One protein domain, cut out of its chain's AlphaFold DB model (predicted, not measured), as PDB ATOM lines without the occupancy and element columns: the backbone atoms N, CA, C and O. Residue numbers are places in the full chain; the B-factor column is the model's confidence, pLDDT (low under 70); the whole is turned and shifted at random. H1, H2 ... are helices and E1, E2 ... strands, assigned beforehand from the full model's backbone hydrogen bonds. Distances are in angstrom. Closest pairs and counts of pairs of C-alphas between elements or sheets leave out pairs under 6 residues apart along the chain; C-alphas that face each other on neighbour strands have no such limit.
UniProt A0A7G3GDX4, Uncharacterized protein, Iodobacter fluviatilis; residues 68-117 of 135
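This is residues 68 to 117 of the 135 residues of an uncharacterized protein of Iodobacter fluviatilis (UniProt A0A7G3GDX4). A small head, made of short helices H1 and H2, strand E1 and the loops round them, has one long arm, helix H3, whose residues 103 to 115 stick out with the tail 116 to 117. The 50 printed residues, in order H1, H2, E1, H3, are mostly helix and loose, with a radius of gyration of the C-alphas of 13.9 A; they span 40 by 20 by 15 A.

H1, residues 73 to 77, begins at C-alpha 73 (73.547, 51.774, 103.582). H2 is residues 79 to 86, E1 residues 93 to 95. H3, residues 98 to 115, is 25.0 A long, ending at C-alpha 115 (46.366, 44.849, 120.875).

H1 and H2 are close but not clearly touching; their closest C-alphas, of His 75 and His 82, are 5.9 A apart. H3 is apart from both. E1 pairs with no named strand, but residues 68 to 69 pair with its residues 94 to 95, parallel. In H1 the O i to N i+4 pair is within hydrogen-bond range; in H3 11 of 14 are, in H2 1 of 4, beside 3 of 5 O i to N i+3 pairs. H3 has a kink of 32 degrees near residue 105.

The printed part has no cut and no long link. Residues 113 to 117 have pLDDT under 70.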
ATOM      1  N   TYR A  68      60.537  46.367  97.516       96.00
ATOM      2  CA  TYR A  68      60.891  47.437  98.449       96.00
ATOM      3  C   TYR A  68      61.671  46.843  99.614       96.00
ATOM      4  O   TYR A  68      61.171  45.960 100.308       96.00
ATOM      5  N   LEU A  69      62.905  47.301  99.812       96.50
ATOM      6  CA  LEU A  69      63.811  46.747 100.813       96.50
ATOM      7  C   LEU A  69      64.349  47.841 101.732       96.50
ATOM      8  O   LEU A  69      64.872  48.852 101.266       96.50
ATOM      9  N   VAL A  70      64.296  47.593 103.038       96.62
ATOM     10  CA  VAL A  70      65.083  48.332 104.030       96.62
ATOM     11  C   VAL A  70      66.385  47.563 104.211       96.62
ATOM     12  O   VAL A  70      66.378  46.414 104.656       96.62
ATOM     13  N   VAL A  71      67.506  48.153 103.796       96.81
ATOM     14  CA  VAL A  71      68.829  47.511 103.856       96.81
ATOM     15  C   VAL A  71      69.858  48.462 104.457       96.81
ATOM     16  O   VAL A  71      69.726  49.675 104.288       96.81
ATOM     17  N   PRO A  72      70.935  47.942 105.072       96.81
ATOM     18  CA  PRO A  72      72.029  48.785 105.532       96.81
ATOM     19  C   PRO A  72      72.610  49.633 104.385       96.81
ATOM     20  O   PRO A  72      72.781  49.112 103.273       96.81
ATOM     21  N   PRO A  73      73.022  50.891 104.629       94.56
ATOM     22  CA  PRO A  73      73.547  51.774 103.582       94.56
ATOM     23  C   PRO A  73      74.713  51.171 102.784       94.56
ATOM     24  O   PRO A  73      74.845  51.399 101.580       94.56
ATOM     25  N   GLY A  74      75.556  50.359 103.433       97.00
ATOM     26  CA  GLY A  74      76.651  49.641 102.776       97.00
ATOM     27  C   GLY A  74      76.182  48.581 101.772       97.00
ATOM     28  O   GLY A  74      76.810  48.419 100.725       97.00
ATOM     29  N   HIS A  75      75.068  47.897 102.054       97.69
ATOM     30  CA  HIS A  75      74.472  46.922 101.139       97.69
ATOM     31  C   HIS A  75      73.849  47.620  99.931       97.69
ATOM     32  O   HIS A  75      74.108  47.194  98.809       97.69
ATOM     33  N   ALA A  76      73.110  48.717 100.145       96.19
ATOM     34  CA  ALA A  76      72.551  49.521  99.056       96.19
ATOM     35  C   ALA A  76      73.656  50.042  98.118       96.19
ATOM     36  O   ALA A  76      73.588  49.850  96.906       96.19
ATOM     37  N   LYS A  77      74.737  50.612  98.676       96.81
ATOM     38  CA  LYS A  77      75.886  51.113  97.897       96.81
ATOM     39  C   LYS A  77      76.622  50.022  97.111       96.81
ATOM     40  O   LYS A  77      77.196  50.307  96.067       96.81
ATOM     41  N   LYS A  78      76.653  48.785  97.615       97.31
ATOM     42  CA  LYS A  78      77.343  47.642  96.989       97.31
ATOM     43  C   LYS A  78      76.351  46.535  96.641       97.31
ATOM     44  O   LYS A  78      76.597  45.367  96.954       97.31
ATOM     45  N   TRP A  79      75.235  46.907  96.014       96.31
ATOM     46  CA  TRP A  79      74.108  46.001  95.802       96.31
ATOM     47  C   TRP A  79      74.484  44.722  95.048       96.31
ATOM     48  O   TRP A  79      74.117  43.631  95.478       96.31
ATOM     49  N   SER A  80      75.318  44.824  94.008       96.00
ATOM     50  CA  SER A  80      75.791  43.669  93.226       96.00
ATOM     51  C   SER A  80      76.482  42.585  94.062       96.00
ATOM     52  O   SER A  80      76.442  41.418  93.697       96.00
ATOM     53  N   LYS A  81      77.078  42.944  95.207       97.69
ATOM     54  CA  LYS A  81      77.735  41.994  96.121       97.69
ATOM     55  C   LYS A  81      76.782  41.378  97.148       97.69
ATOM     56  O   LYS A  81      77.115  40.362  97.746       97.69
ATOM     57  N   HIS A  82      75.629  42.004  97.388       98.00
ATOM     58  CA  HIS A  82      74.726  41.648  98.488       98.00
ATOM     59  C   HIS A  82      73.356  41.152  98.020       98.00
ATOM     60  O   HIS A  82      72.637  40.577  98.832       98.00
ATOM     61  N   CYS A  83      73.004  41.308  96.739       96.31
ATOM     62  CA  CYS A  83      71.685  40.958  96.206       96.31
ATOM     63  C   CYS A  83      71.265  39.506  96.495       96.31
ATOM     64  O   CYS A  83      70.079  39.238  96.695       96.31
ATOM     65  N   GLY A  84      72.229  38.579  96.582       97.00
ATOM     66  CA  GLY A  84      71.976  37.168  96.884       97.00
ATOM     67  C   GLY A  84      71.393  36.950  98.279       97.00
ATOM     68  O   GLY A  84      70.513  36.117  98.446       97.00
ATOM     69  N   ARG A  85      71.782  37.770  99.267       96.56
ATOM     70  CA  ARG A  85      71.243  37.691 100.640       96.56
ATOM     71  C   ARG A  85      69.748  38.003 100.713       96.56
ATOM     72  O   ARG A  85      69.097  37.631 101.679       96.56
ATOM     73  N   TYR A  86      69.226  38.691  99.702       95.81
ATOM     74  CA  TYR A  86      67.836  39.126  99.616       95.81
ATOM     75  C   TYR A  86      67.059  38.399  98.509       95.81
ATOM     76  O   TYR A  86      65.922  38.768  98.237       95.81
ATOM     77  N   ASN A  87      67.661  37.399  97.843       94.25
ATOM     78  CA  ASN A  87      67.075  36.695  96.692       94.25
ATOM     79  C   ASN A  87      66.543  37.647  95.603       94.25
ATOM     80  O   ASN A  87      65.488  37.425  95.007       94.25
ATOM     81  N   ALA A  88      67.267  38.743  95.363       95.25
ATOM     82  CA  ALA A  88      66.776  39.862  94.559       95.25
ATOM     83  C   ALA A  88      67.748  40.292  93.445       95.25
ATOM     84  O   ALA A  88      67.631  41.395  92.919       95.25
ATOM     85  N   CYS A  89      68.704  39.441  93.052       94.00
ATOM     86  CA  CYS A  89      69.672  39.776  91.997       94.00
ATOM     87  C   CYS A  89      69.035  39.984  90.614       94.00
ATOM     88  O   CYS A  89      69.532  40.781  89.828       94.00
ATOM     89  N   SER A  90      67.937  39.286  90.319       90.94
ATOM     90  CA  SER A  90      67.224  39.357  89.037       90.94
ATOM     91  C   SER A  90      65.931  40.174  89.120       90.94
ATOM     92  O   SER A  90      65.020  39.966  88.319       90.94
ATOM     93  N   ARG A  91      65.800  41.045  90.129       90.38
ATOM     94  CA  ARG A  91      64.574  41.804  90.399       90.38
ATOM     95  C   ARG A  91      64.868  43.302  90.461       90.38
ATOM     96  O   ARG A  91      65.900  43.682  91.017       90.38
ATOM     97  N   PRO A  92      63.974  44.163  89.947       91.38
ATOM     98  CA  PRO A  92      64.056  45.588  90.235       91.38
ATOM     99  C   PRO A  92      63.811  45.815  91.733       91.38
ATOM    100  O   PRO A  92      62.939  45.175  92.323       91.38
ATOM    101  N   VAL A  93      64.586  46.701  92.360       95.06
ATOM    102  CA  VAL A  93      64.469  47.000  93.796       95.06
ATOM    103  C   VAL A  93      64.469  48.502  94.065       95.06
ATOM    104  O   VAL A  93      65.188  49.254  93.409       95.06
ATOM    105  N   TYR A  94      63.700  48.919  95.068       97.12
ATOM    106  CA  TYR A  94      63.772  50.240  95.683       97.12
ATOM    107  C   TYR A  94      64.304  50.113  97.108       97.12
ATOM    108  O   TYR A  94      63.845  49.269  97.881       97.12
ATOM    109  N   PHE A  95      65.250  50.979  97.472       97.44
ATOM    110  CA  PHE A  95      65.743  51.067  98.842       97.44
ATOM    111  C   PHE A  95      64.903  52.069  99.625       97.44
ATOM    112  O   PHE A  95      64.882  53.260  99.317       97.44
ATOM    113  N   VAL A  96      64.196  51.565 100.629       96.75
ATOM    114  CA  VAL A  96      63.370  52.372 101.522       96.75
ATOM    115  C   VAL A  96      64.274  53.027 102.558       96.75
ATOM    116  O   VAL A  96      65.188  52.394 103.089       96.75
ATOM    117  N   GLN A  97      64.022  54.303 102.845       94.25
ATOM    118  CA  GLN A  97      64.760  55.023 103.877       94.25
ATOM    119  C   GLN A  97      64.485  54.398 105.247       94.25
ATOM    120  O   GLN A  97      63.335  54.273 105.667       94.25
ATOM    121  N   GLU A  98      65.552  54.027 105.951       92.69
ATOM    122  CA  GLU A  98      65.467  53.390 107.268       92.69
ATOM    123  C   GLU A  98      64.773  54.289 108.301       92.69
ATOM    124  O   GLU A  98      63.954  53.810 109.080       92.69
ATOM    125  N   SER A  99      65.017  55.604 108.258       93.44
ATOM    126  CA  SER A  99      64.344  56.584 109.119       93.44
ATOM    127  C   SER A  99      62.827  56.573 108.930       93.44
ATOM    128  O   SER A  99      62.085  56.510 109.905       93.44
ATOM    129  N   TRP A 100      62.359  56.576 107.680       95.19
ATOM    130  CA  TRP A 100      60.935  56.484 107.368       95.19
ATOM    131  C   TRP A 100      60.342  55.159 107.858       95.19
ATOM    132  O   TRP A 100      59.294  55.164 108.494       95.19
ATOM    133  N   TYR A 101      61.030  54.032 107.640       94.06
ATOM    134  CA  TYR A 101      60.570  52.727 108.127       94.06
ATOM    135  C   TYR A 101      60.418  52.707 109.656       94.06
ATOM    136  O   TYR A 101      59.391  52.272 110.179       94.06
ATOM    137  N   ASN A 102      61.412  53.233 110.373       92.88
ATOM    138  CA  ASN A 102      61.408  53.279 111.832       92.88
ATOM    139  C   ASN A 102      60.348  54.226 112.403       92.88
ATOM    140  O   ASN A 102      59.814  53.946 113.469       92.88
ATOM    141  N   HIS A 103      60.030  55.328 111.723       94.38
ATOM    142  CA  HIS A 103      59.026  56.277 112.207       94.38
ATOM    143  C   HIS A 103      57.597  55.889 111.812       94.38
ATOM    144  O   HIS A 103      56.687  56.026 112.622       94.38
ATOM    145  N   GLU A 104      57.385  55.382 110.598       93.94
ATOM    146  CA  GLU A 104      56.036  55.150 110.071       93.94
ATOM    147  C   GLU A 104      55.559  53.708 110.229       93.94
ATOM    148  O   GLU A 104      54.373  53.475 110.472       93.94
ATOM    149  N   VAL A 105      56.455  52.728 110.078       91.88
ATOM    150  CA  VAL A 105      56.079  51.306 110.014       91.88
ATOM    151  C   VAL A 105      56.219  50.637 111.376       91.88
ATOM    152  O   VAL A 105      55.293  49.961 111.829       91.88
ATOM    153  N   VAL A 106      57.356  50.835 112.047       92.62
ATOM    154  CA  VAL A 106      57.670  50.157 113.316       92.62
ATOM    155  C   VAL A 106      56.632  50.435 114.418       92.62
ATOM    156  O   VAL A 106      56.145  49.458 114.996       92.62
ATOM    157  N   PRO A 107      56.198  51.686 114.693       92.12
ATOM    158  CA  PRO A 107      55.225  51.950 115.758       92.12
ATOM    159  C   PRO A 107      53.882  51.261 115.506       92.12
ATOM    160  O   PRO A 107      53.332  50.613 116.396       92.12
ATOM    161  N   ARG A 108      53.400  51.295 114.257       87.56
ATOM    162  CA  ARG A 108      52.143  50.644 113.857       87.56
ATOM    163  C   ARG A 108      52.200  49.129 114.042       87.56
ATOM    164  O   ARG A 108      51.202  48.511 114.408       87.56
ATOM    165  N   TYR A 109      53.364  48.526 113.804       81.12
ATOM    166  CA  TYR A 109      53.563  47.094 114.008       81.12
ATOM    167  C   TYR A 109      53.551  46.714 115.495       81.12
ATOM    168  O   TYR A 109      52.980  45.687 115.867       81.12
ATOM    169  N   HIS A 110      54.139  47.548 116.358       79.56
ATOM    170  CA  HIS A 110      54.072  47.350 117.805       79.56
ATOM    171  C   HIS A 110      52.636  47.448 118.321       79.56
ATOM    172  O   HIS A 110      52.186  46.523 118.995       79.56
ATOM    173  N   ASP A 111      51.891  48.487 117.942       75.50
ATOM    174  CA  ASP A 111      50.500  48.676 118.366       75.50
ATOM    175  C   ASP A 111      49.597  47.502 117.969       75.50
ATOM    176  O   ASP A 111      48.778  47.042 118.766       75.50
ATOM    177  N   ALA A 112      49.762  46.984 116.748       71.00
ATOM    178  CA  ALA A 112      49.017  45.822 116.273       71.00
ATOM    179  C   ALA A 112      49.341  44.554 117.082       71.00
ATOM    180  O   ALA A 112      48.452  43.757 117.382       71.00
ATOM    181  N   ARG A 113      50.611  44.366 117.466       68.75
ATOM    182  CA  ARG A 113      51.047  43.200 118.243       68.75
ATOM    183  C   ARG A 113      50.611  43.268 119.705       68.75
ATOM    184  O   ARG A 113      50.311  42.223 120.277       68.75
ATOM    185  N   TYR A 114      50.601  44.457 120.306       61.06
ATOM    186  CA  TYR A 114      50.148  44.636 121.686       61.06
ATOM    187  C   TYR A 114      48.632  44.450 121.801       61.06
ATOM    188  O   TYR A 114      48.204  43.662 122.631       61.06
ATOM    189  N   ARG A 115      47.834  45.018 120.884       59.50
ATOM    190  CA  ARG A 115      46.366  44.849 120.875       59.50
ATOM    191  C   ARG A 115      45.874  43.413 120.649       59.50
ATOM    192  O   ARG A 115      44.737  43.103 120.971       59.50
ATOM    193  N   GLY A 116      46.695  42.539 120.067       56.91
ATOM    194  CA  GLY A 116      46.340  41.134 119.829       56.91
ATOM    195  C   GLY A 116      46.631  40.193 121.002       56.91
ATOM    196  O   GLY A 116      46.424  38.989 120.869       56.91
ATOM    197  N   LYS A 117      47.176  40.698 122.118       55.44
ATOM    198  CA  LYS A 117      47.668  39.873 123.233       55.44
ATOM    199  C   LYS A 117      46.832  39.987 124.510       55.44
ATOM    200  O   LYS A 117      47.170  39.349 125.503       55.44
TER     201      LYS A 117